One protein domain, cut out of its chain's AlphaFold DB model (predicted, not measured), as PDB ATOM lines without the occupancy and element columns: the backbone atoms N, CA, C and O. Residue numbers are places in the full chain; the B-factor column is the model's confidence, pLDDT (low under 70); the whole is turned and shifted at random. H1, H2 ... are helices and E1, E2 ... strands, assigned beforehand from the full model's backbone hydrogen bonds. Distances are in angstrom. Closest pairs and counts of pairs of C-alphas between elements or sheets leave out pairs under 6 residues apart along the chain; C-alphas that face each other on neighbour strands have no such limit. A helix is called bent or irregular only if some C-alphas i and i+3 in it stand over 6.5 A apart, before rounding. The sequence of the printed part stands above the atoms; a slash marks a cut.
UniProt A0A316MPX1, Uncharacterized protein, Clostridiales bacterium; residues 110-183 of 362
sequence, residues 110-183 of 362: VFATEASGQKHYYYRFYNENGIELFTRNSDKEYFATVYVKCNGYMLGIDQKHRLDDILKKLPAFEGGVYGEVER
ATOM      1  N   VAL A 110     288.354 247.653  57.569       79.12
ATOM      2  CA  VAL A 110     287.353 247.972  58.595       79.12
ATOM      3  C   VAL A 110     286.809 249.385  58.418       79.12
ATOM      4  O   VAL A 110     287.474 250.271  57.889       79.12
ATOM      5  N   PHE A 111     285.581 249.613  58.876       82.38
ATOM      6  CA  PHE A 111     284.939 250.924  58.861       82.38
ATOM      7  C   PHE A 111     284.837 251.463  60.289       82.38
ATOM      8  O   PHE A 111     284.296 250.780  61.160       82.38
ATOM      9  N   ALA A 112     285.358 252.666  60.538       83.94
ATOM     10  CA  ALA A 112     285.423 253.244  61.881       83.94
ATOM     11  C   ALA A 112     285.301 254.778  61.877       83.94
ATOM     12  O   ALA A 112     285.418 255.424  60.834       83.94
ATOM     13  N   THR A 113     285.049 255.350  63.060       85.06
ATOM     14  CA  THR A 113     284.879 256.798  63.272       85.06
ATOM     15  C   THR A 113     286.106 257.371  63.971       85.06
ATOM     16  O   THR A 113     286.633 256.762  64.891       85.06
ATOM     17  N   GLU A 114     286.560 258.549  63.575       83.75
ATOM     18  CA  GLU A 114     287.673 259.261  64.213       83.75
ATOM     19  C   GLU A 114     287.248 260.082  65.419       83.75
ATOM     20  O   GLU A 114     286.073 260.413  65.567       83.75
ATOM     21  N   ALA A 115     288.225 260.521  66.217       79.56
ATOM     22  CA  ALA A 115     288.008 261.501  67.286       79.56
ATOM     23  C   ALA A 115     287.351 262.810  66.785       79.56
ATOM     24  O   ALA A 115     286.574 263.441  67.498       79.56
ATOM     25  N   SER A 116     287.588 263.184  65.522       78.38
ATOM     26  CA  SER A 116     286.922 264.314  64.853       78.38
ATOM     27  C   SER A 116     285.426 264.072  64.578       78.38
ATOM     28  O   SER A 116     284.661 265.018  64.380       78.38
ATOM     29  N   GLY A 117     284.987 262.809  64.575       78.19
ATOM     30  CA  GLY A 117     283.642 262.368  64.197       78.19
ATOM     31  C   GLY A 117     283.488 261.919  62.746       78.19
ATOM     32  O   GLY A 117     282.399 261.488  62.366       78.19
ATOM     33  N   GLN A 118     284.536 262.009  61.928       81.25
ATOM     34  CA  GLN A 118     284.485 261.568  60.535       81.25
ATOM     35  C   GLN A 118     284.595 260.045  60.422       81.25
ATOM     36  O   GLN A 118     285.313 259.410  61.192       81.25
ATOM     37  N   LYS A 119     283.893 259.453  59.451       83.94
ATOM     38  CA  LYS A 119     283.900 258.005  59.207       83.94
ATOM     39  C   LYS A 119     284.767 257.663  58.005       83.94
ATOM     40  O   LYS A 119     284.603 258.273  56.954       83.94
ATOM     41  N   HIS A 120     285.625 256.657  58.149       81.06
ATOM     42  CA  HIS A 120     286.599 256.265  57.127       81.06
ATOM     43  C   HIS A 120     286.775 254.745  57.052       81.06
ATOM     44  O   HIS A 120     286.434 254.014  57.989       81.06
ATOM     45  N   TYR A 121     287.312 254.277  55.921       81.19
ATOM     46  CA  TYR A 121     287.788 252.904  55.760       81.19
ATOM     47  C   TYR A 121     289.269 252.814  56.118       81.19
ATOM     48  O   TYR A 121     290.086 253.605  55.641       81.19
ATOM     49  N   TYR A 122     289.599 251.805  56.910       79.94
ATOM     50  CA  TYR A 122     290.931 251.558  57.431       79.94
ATOM     51  C   TYR A 122     291.405 250.171  57.055       79.94
ATOM     52  O   TYR A 122     290.629 249.224  57.096       79.94
ATOM     53  N   TYR A 123     292.690 250.051  56.758       80.38
ATOM     54  CA  TYR A 123     293.381 248.780  56.672       80.38
ATOM     55  C   TYR A 123     293.981 248.438  58.037       80.38
ATOM     56  O   TYR A 123     294.768 249.211  58.583       80.38
ATOM     57  N   ARG A 124     293.587 247.295  58.591       82.69
ATOM     58  CA  ARG A 124     294.077 246.723  59.844       82.69
ATOM     59  C   ARG A 124     295.366 245.948  59.590       82.69
ATOM     60  O   ARG A 124     295.412 245.096  58.709       82.69
ATOM     61  N   PHE A 125     296.380 246.187  60.409       78.12
ATOM     62  CA  PHE A 125     297.635 245.441  60.411       78.12
ATOM     63  C   PHE A 125     298.181 245.314  61.838       78.12
ATOM     64  O   PHE A 125     297.657 245.917  62.771       78.12
ATOM     65  N   TYR A 126     299.231 244.517  62.015       80.50
ATOM     66  CA  TYR A 126     299.880 244.317  63.309       80.50
ATOM     67  C   TYR A 126     301.347 244.710  63.204       80.50
ATOM     68  O   TYR A 126     301.988 244.432  62.188       80.50
ATOM     69  N   ASN A 127     301.882 245.359  64.238       74.94
ATOM     70  CA  ASN A 127     303.324 245.581  64.319       74.94
ATOM     71  C   ASN A 127     304.064 244.334  64.841       74.94
ATOM     72  O   ASN A 127     303.457 243.340  65.235       74.94
ATOM     73  N   GLU A 128     305.396 244.415  64.882       71.00
ATOM     74  CA  GLU A 128     306.292 243.355  65.373       71.00
ATOM     75  C   GLU A 128     306.024 242.912  66.824       71.00
ATOM     76  O   GLU A 128     306.308 241.774  67.183       71.00
ATOM     77  N   ASN A 129     305.419 243.782  67.638       68.75
ATOM     78  CA  ASN A 129     305.056 243.503  69.027       68.75
ATOM     79  C   ASN A 129     303.610 242.986  69.172       68.75
ATOM     80  O   ASN A 129     303.115 242.855  70.289       68.75
ATOM     81  N   GLY A 130     302.913 242.717  68.060       70.19
ATOM     82  CA  GLY A 130     301.533 242.226  68.047       70.19
ATOM     83  C   GLY A 130     300.472 243.286  68.361       70.19
ATOM     84  O   GLY A 130     299.320 242.933  68.608       70.19
ATOM     85  N   ILE A 131     300.825 244.574  68.353       73.81
ATOM     86  CA  ILE A 131     299.877 245.677  68.557       73.81
ATOM     87  C   ILE A 131     299.040 245.847  67.288       73.81
ATOM     88  O   ILE A 131     299.592 246.002  66.197       73.81
ATOM     89  N   GLU A 132     297.714 245.833  67.444       80.12
ATOM     90  CA  GLU A 132     296.754 246.100  66.369       80.12
ATOM     91  C   GLU A 132     296.770 247.592  66.004       80.12
ATOM     92  O   GLU A 132     296.538 248.460  66.850       80.12
ATOM     93  N   LEU A 133     297.046 247.881  64.734       81.12
ATOM     94  CA  LEU A 133     297.181 249.221  64.174       81.12
ATOM     95  C   LEU A 133     296.364 249.349  62.889       81.12
ATOM     96  O   LEU A 133     295.986 248.364  62.250       81.12
ATOM     97  N   PHE A 134     296.099 250.591  62.498       82.94
ATOM     98  CA  PHE A 134     295.262 250.894  61.348       82.94
ATOM     99  C   PHE A 134     295.874 252.006  60.491       82.94
ATOM    100  O   PHE A 134     296.502 252.924  61.008       82.94
ATOM    101  N   THR A 135     295.686 251.944  59.175       79.81
ATOM    102  CA  THR A 135     296.081 253.000  58.222       79.81
ATOM    103  C   THR A 135     294.922 253.308  57.277       79.81
ATOM    104  O   THR A 135     294.072 252.445  57.046       79.81
ATOM    105  N   ARG A 136     294.823 254.533  56.754       76.38
ATOM    106  CA  ARG A 136     293.748 254.901  55.819       76.38
ATOM    107  C   ARG A 136     294.094 254.448  54.397       76.38
ATOM    108  O   ARG A 136     295.228 254.563  53.954       76.38
ATOM    109  N   ASN A 137     293.086 253.983  53.656       63.56
ATOM    110  CA  ASN A 137     293.243 253.484  52.278       63.56
ATOM    111  C   ASN A 137     293.487 254.603  51.232       63.56
ATOM    112  O   ASN A 137     293.835 254.331  50.089       63.56
ATOM    113  N   SER A 138     293.262 255.871  51.587       57.03
ATOM    114  CA  SER A 138     293.279 257.003  50.647       57.03
ATOM    115  C   SER A 138     294.631 257.696  50.486       57.03
ATOM    116  O   SER A 138     294.793 258.488  49.555       57.03
ATOM    117  N   ASP A 139     295.586 257.440  51.377       52.88
ATOM    118  CA  ASP A 139     296.796 258.249  51.450       52.88
ATOM    119  C   ASP A 139     297.889 257.606  50.588       52.88
ATOM    120  O   ASP A 139     298.348 256.496  50.843       52.88
ATOM    121  N   LYS A 140     298.309 258.315  49.526       49.06
ATOM    122  CA  LYS A 140     299.402 257.902  48.616       49.06
ATOM    123  C   LYS A 140     300.733 257.657  49.342       49.06
ATOM    124  O   LYS A 140     301.633 257.044  48.774       49.06
ATOM    125  N   GLU A 141     300.843 258.110  50.583       53.03
ATOM    126  CA  GLU A 141     301.884 257.736  51.528       53.03
ATOM    127  C   GLU A 141     301.262 256.764  52.533       53.03
ATOM    128  O   GLU A 141     300.687 257.192  53.532       53.03
ATOM    129  N   TYR A 142     301.371 255.457  52.265       52.81
ATOM    130  CA  TYR A 142     300.764 254.342  53.021       52.81
ATOM    131  C   TYR A 142     301.029 254.326  54.543       52.81
ATOM    132  O   TYR A 142     300.528 253.457  55.258       52.81
ATOM    133  N   PHE A 143     301.802 255.278  55.054       54.56
ATOM    134  CA  PHE A 143     302.317 255.305  56.407       54.56
ATOM    135  C   PHE A 143     302.409 256.728  56.985       54.56
ATOM    136  O   PHE A 143     303.070 256.905  57.982       54.56
ATOM    137  N   ALA A 144     301.775 257.779  56.454       64.00
ATOM    138  CA  ALA A 144     301.930 259.109  57.076       64.00
ATOM    139  C   ALA A 144     301.320 259.200  58.493       64.00
ATOM    140  O   ALA A 144     301.775 259.970  59.331       64.00
ATOM    141  N   THR A 145     300.281 258.422  58.798       73.12
ATOM    142  CA  THR A 145     299.613 258.432  60.108       73.12
ATOM    143  C   THR A 145     299.151 257.026  60.460       73.12
ATOM    144  O   THR A 145     298.505 256.354  59.657       73.12
ATOM    145  N   VAL A 146     299.478 256.580  61.671       78.88
ATOM    146  CA  VAL A 146     299.018 255.301  62.218       78.88
ATOM    147  C   VAL A 146     297.865 255.558  63.165       78.88
ATOM    148  O   VAL A 146     297.944 256.439  64.011       78.88
ATOM    149  N   TYR A 147     296.807 254.771  63.055       80.50
ATOM    150  CA  TYR A 147     295.636 254.895  63.901       80.50
ATOM    151  C   TYR A 147     295.586 253.778  64.935       80.50
ATOM    152  O   TYR A 147     295.838 252.614  64.620       80.50
ATOM    153  N   VAL A 148     295.219 254.140  66.162       80.56
ATOM    154  CA  VAL A 148     294.969 253.208  67.266       80.56
ATOM    155  C   VAL A 148     293.510 253.324  67.685       80.56
ATOM    156  O   VAL A 148     292.951 254.422  67.757       80.56
ATOM    157  N   LYS A 149     292.880 252.184  67.959       82.44
ATOM    158  CA  LYS A 149     291.498 252.140  68.431       82.44
ATOM    159  C   LYS A 149     291.424 252.545  69.905       82.44
ATOM    160  O   LYS A 149     292.133 251.992  70.739       82.44
ATOM    161  N   CYS A 150     290.523 253.465  70.231       82.06
ATOM    162  CA  CYS A 150     290.294 253.952  71.588       82.06
ATOM    163  C   CYS A 150     288.809 254.271  71.797       82.06
ATOM    164  O   CYS A 150     288.264 255.148  71.136       82.06
ATOM    165  N   ASN A 151     288.148 253.530  72.692       80.19
ATOM    166  CA  ASN A 151     286.728 253.683  73.044       80.19
ATOM    167  C   ASN A 151     285.767 253.825  71.837       80.19
ATOM    168  O   ASN A 151     284.927 254.713  71.782       80.19
ATOM    169  N   GLY A 152     285.928 252.973  70.816       76.25
ATOM    170  CA  GLY A 152     285.098 253.012  69.599       76.25
ATOM    171  C   GLY A 152     285.512 254.058  68.554       76.25
ATOM    172  O   GLY A 152     284.961 254.050  67.452       76.25
ATOM    173  N   TYR A 153     286.515 254.883  68.859       81.56
ATOM    174  CA  TYR A 153     287.099 255.868  67.954       81.56
ATOM    175  C   TYR A 153     288.488 255.459  67.456       81.56
ATOM    176  O   TYR A 153     289.167 254.620  68.049       81.56
ATOM    177  N   MET A 154     288.913 256.087  66.363       83.00
ATOM    178  CA  MET A 154     290.253 255.987  65.792       83.00
ATOM    179  C   MET A 154     291.050 257.249  66.122       83.00
ATOM    180  O   MET A 154     290.647 258.358  65.757       83.00
ATOM    181  N   LEU A 155     292.181 257.073  66.803       80.12
ATOM    182  CA  LEU A 155     293.129 258.133  67.139       80.12
ATOM    183  C   LEU A 155     294.328 258.061  66.203       80.12
ATOM    184  O   LEU A 155     295.040 257.061  66.210       80.12
ATOM    185  N   GLY A 156     294.535 259.108  65.404       80.56
ATOM    186  CA  GLY A 156     295.668 259.210  64.488       80.56
ATOM    187  C   GLY A 156     296.937 259.684  65.193       80.56
ATOM    188  O   GLY A 156     296.914 260.650  65.950       80.56
ATOM    189  N   ILE A 157     298.045 259.013  64.910       75.88
ATOM    190  CA  ILE A 157     299.399 259.320  65.362       75.88
ATOM    191  C   ILE A 157     300.235 259.573  64.105       75.88
ATOM    192  O   ILE A 157     300.537 258.644  63.354       75.88
ATOM    193  N   ASP A 158     300.565 260.835  63.843       70.94
ATOM    194  CA  ASP A 158     301.349 261.239  62.669       70.94
ATOM    195  C   ASP A 158     302.791 260.697  62.766       70.94
ATOM    196  O   ASP A 158     303.486 260.950  63.755       70.94
ATOM    197  N   GLN A 159     303.252 259.977  61.737       62.34
ATOM    198  CA  GLN A 159     304.597 259.394  61.640       62.34
ATOM    199  C   GLN A 159     305.721 260.421  61.453       62.34
ATOM    200  O   GLN A 159     306.892 260.064  61.575       62.34
ATOM    201  N   LYS A 160     305.417 261.703  61.211       58.97
ATOM    202  CA  LYS A 160     306.418 262.778  61.357       58.97
ATOM    203  C   LYS A 160     306.926 262.903  62.796       58.97
ATOM    204  O   LYS A 160     308.000 263.455  63.028       58.97
ATOM    205  N   HIS A 161     306.176 262.377  63.763       58.78
ATOM    206  CA  HIS A 161     306.630 262.178  65.134       58.78
ATOM    207  C   HIS A 161     307.332 260.820  65.235       58.78
ATOM    208  O   HIS A 161     307.053 259.922  64.452       58.78
ATOM    209  N   ARG A 162     308.248 260.648  66.200       63.88
ATOM    210  CA  ARG A 162     309.021 259.405  66.409       63.88
ATOM    211  C   ARG A 162     308.077 258.244  66.763       63.88
ATOM    212  O   ARG A 162     307.922 257.920  67.936       63.88
ATOM    213  N   LEU A 163     307.422 257.648  65.765       66.50
ATOM    214  CA  LEU A 163     306.408 256.607  65.929       66.50
ATOM    215  C   LEU A 163     306.950 255.474  66.800       66.50
ATOM    216  O   LEU A 163     306.279 255.065  67.737       66.50
ATOM    217  N   ASP A 164     308.194 255.058  66.573       67.56
ATOM    218  CA  ASP A 164     308.878 254.054  67.392       67.56
ATOM    219  C   ASP A 164     308.930 254.425  68.879       67.56
ATOM    220  O   ASP A 164     308.753 253.567  69.741       67.56
ATOM    221  N   ASP A 165     309.142 255.700  69.212       70.62
ATOM    222  CA  ASP A 165     309.164 256.160  70.602       70.62
ATOM    223  C   ASP A 165     307.766 256.145  71.221       70.62
ATOM    224  O   ASP A 165     307.622 255.849  72.407       70.62
ATOM    225  N   ILE A 166     306.738 256.466  70.435       67.56
ATOM    226  CA  ILE A 166     305.343 256.419  70.882       67.56
ATOM    227  C   ILE A 166     304.927 254.961  71.085       67.56
ATOM    228  O   ILE A 166     304.433 254.613  72.155       67.56
ATOM    229  N   LEU A 167     305.213 254.088  70.118       70.50
ATOM    230  CA  LEU A 167     304.925 252.657  70.185       70.50
ATOM    231  C   LEU A 167     305.646 251.975  71.358       70.50
ATOM    232  O   LEU A 167     305.051 251.118  72.003       70.50
ATOM    233  N   LYS A 168     306.878 252.385  71.695       73.81
ATOM    234  CA  LYS A 168     307.596 251.909  72.897       73.81
ATOM    235  C   LYS A 168     306.942 252.343  74.208       73.81
ATOM    236  O   LYS A 168     307.083 251.650  75.211       73.81
ATOM    237  N   LYS A 169     306.264 253.493  74.220       73.56
ATOM    238  CA  LYS A 169     305.599 254.043  75.410       73.56
ATOM    239  C   LYS A 169     304.170 253.541  75.582       73.56
ATOM    240  O   LYS A 169     303.710 253.501  76.715       73.56
ATOM    241  N   LEU A 170     303.498 253.126  74.505       74.31
ATOM    242  CA  LEU A 170     302.123 252.615  74.555       74.31
ATOM    243  C   LEU A 170     301.900 251.542  75.639       74.31
ATOM    244  O   LEU A 170     300.916 251.663  76.366       74.31
ATOM    245  N   PRO A 171     302.790 250.542  75.826       73.31
ATOM    246  CA  PRO A 171     302.631 249.551  76.892       73.31
ATOM    247  C   PRO A 171     302.776 250.122  78.310       73.31
ATOM    248  O   PRO A 171     302.334 249.492  79.262       73.31
ATOM    249  N   ALA A 172     303.420 251.283  78.460       76.44
ATOM    250  CA  ALA A 172     303.669 251.940  79.742       76.44
ATOM    251  C   ALA A 172     302.557 252.922  80.148       76.44
ATOM    252  O   ALA A 172     302.614 253.478  81.243       76.44
ATOM    253  N   PHE A 173     301.564 253.165  79.286       79.19
ATOM    254  CA  PHE A 173     300.426 254.009  79.636       79.19
ATOM    255  C   PHE A 173     299.498 253.269  80.597       79.19
ATOM    256  O   PHE A 173     298.911 252.239  80.258       79.19
ATOM    257  N   GLU A 174     299.347 253.810  81.803       74.44
ATOM    258  CA  GLU A 174     298.356 253.343  82.766       74.44
ATOM    259  C   GLU A 174     296.951 253.562  82.180       74.44
ATOM    260  O   GLU A 174     296.600 254.669  81.784       74.44
ATOM    261  N   GLY A 175     296.172 252.486  82.020       77.69
ATOM    262  CA  GLY A 175     294.889 252.537  81.299       77.69
ATOM    263  C   GLY A 175     295.011 252.618  79.766       77.69
ATOM    264  O   GLY A 175     294.014 252.849  79.077       77.69
ATOM    265  N   GLY A 176     296.210 252.414  79.209       82.56
ATOM    266  CA  GLY A 176     296.472 252.452  77.771       82.56
ATOM    267  C   GLY A 176     296.258 253.837  77.155       82.56
ATOM    268  O   GLY A 176     296.326 254.865  77.823       82.56
ATOM    269  N   VAL A 177     295.974 253.877  75.849       81.06
ATOM    270  CA  VAL A 177     295.733 255.138  75.118       81.06
ATOM    271  C   VAL A 177     294.574 255.937  75.719       81.06
ATOM    272  O   VAL A 177     294.638 257.161  75.761       81.06
ATOM    273  N   TYR A 178     293.542 255.256  76.221       84.75
ATOM    274  CA  TYR A 178     292.403 255.910  76.863       84.75
ATOM    275  C   TYR A 178     292.815 256.663  78.136       84.75
ATOM    276  O   TYR A 178     292.456 257.828  78.289       84.75
ATOM    277  N   GLY A 179     293.616 256.037  79.006       86.81
ATOM    278  CA  GLY A 179     294.109 256.681  80.228       86.81
ATOM    279  C   GLY A 179     295.000 257.892  79.942       86.81
ATOM    280  O   GLY A 179     294.884 258.924  80.599       86.81
ATOM    281  N   GLU A 180     295.832 257.828  78.899       87.75
ATOM    282  CA  GLU A 180     296.642 258.977  78.481       87.75
ATOM    283  C   GLU A 180     295.787 260.128  77.919       87.75
ATOM    284  O   GLU A 180     296.051 261.293  78.225       87.75
ATOM    285  N   VAL A 181     294.736 259.819  77.148       87.81
ATOM    286  CA  VAL A 181     293.748 260.810  76.680       87.81
ATOM    287  C   VAL A 181     293.061 261.489  77.865       87.81
ATOM    288  O   VAL A 181     292.996 262.717  77.914       87.81
ATOM    289  N   GLU A 182     292.596 260.709  78.842       91.75
ATOM    290  CA  GLU A 182     291.964 261.223  80.059       91.75
ATOM    291  C   GLU A 182     292.912 262.129  80.856       91.75
ATOM    292  O   GLU A 182     292.546 263.248  81.218       91.75
ATOM    293  N   ARG A 183     294.160 261.695  81.062       92.44
ATOM    294  CA  ARG A 183     295.187 262.464  81.773       92.44
ATOM    295  C   ARG A 183     295.470 263.806  81.097       92.44
ATOM    296  O   ARG A 183     295.537 264.832  81.773       92.44
TER     297      ARG A 183
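Overview. This is residues 110 to 183 of the 362 residues of an uncharacterized protein of Clostridiales bacterium (UniProt A0A316MPX1). This is a small, nearly closed barrel made from one curled sheet of five strands, with edge strands E3 and E4 coming together, and two short helices, H1 and H2, set at about a right angle to each other and only grazing the sheet. The 74 printed residues hold E1, E2, E3, E4, E5, H1 and H2 in that order along the chain, a mixed class of helices and strands. The mixed sheet runs E3, E2, E1, E5, E4, parallel at E1 and E5 and antiparallel elsewhere. The whole is compact and rounded, with a radius of gyration of the C-alphas of 12.0 A and spans of 32 by 25 by 21 A.

Arrangement. Start at the strongly twisted sheet with E1, residues 110 to 114, E2, residues 119 to 126, and E3, residues 132 to 136: they form a meander, each strand the antiparallel neighbour of the one before. Look for N 112 and O 120 at 3.1 A between E1 and E2, and N 125 and O 133 at 2.9 A between E2 and E3. E4, residues 145 to 150, and E5, residues 153 to 158, are a hairpin, with N 148 and O 155 at 2.9 A. E5 is parallel to E1, with N 154 and O 113 at 2.8 A. It is a folded sheet, one sheet bent back on itself: E3 and E2 face E5 and E4, with E1 as the hinge. The closest C-alphas of E3 and E4, those of Phe 134 and Tyr 147, are 4.8 A apart. E2 and E5 are apart. H2, residues 176 to 183, only grazes the sheet; its closest C-alpha pair with E4 is Tyr 178 and Cys 150, 6.0 A. H1, residues 163 to 172, is only just on the sheet, with 5 pairs of C-alphas within 10 A, and only grazes it. H1 and H2 are close but not clearly touching, about perpendicular at 85 degrees; their closest C-alphas are Leu 170 and Gly 176, 6.5 A. In H2 every O i to N i+4 pair is within hydrogen-bond range, in H1 4 of 6.

Along the chain. Find C-alpha 110 at (287.353, 247.972, 58.595), where E1 begins its 12.6 A. E2 covers 21.4 A, E3 14.1 A, E4 15.5 A and E5 16.1 A. H1 covers 14.8 A and is only just irregular, with C-alphas 168 and 171 6.8 A apart. H2 covers 10.9 A, ending at C-alpha 183 at (295.187, 262.464, 81.773).

Size, cuts and confidence. The C-alphas farthest apart, Lys 140 and Glu 174, are 34.5 A apart. The printed part has no cut, and no link is long. The mean pLDDT of the printed part is 75.3; look under 70 at residue 129, residues 137 to 144, residues 159 to 164 and residue 166.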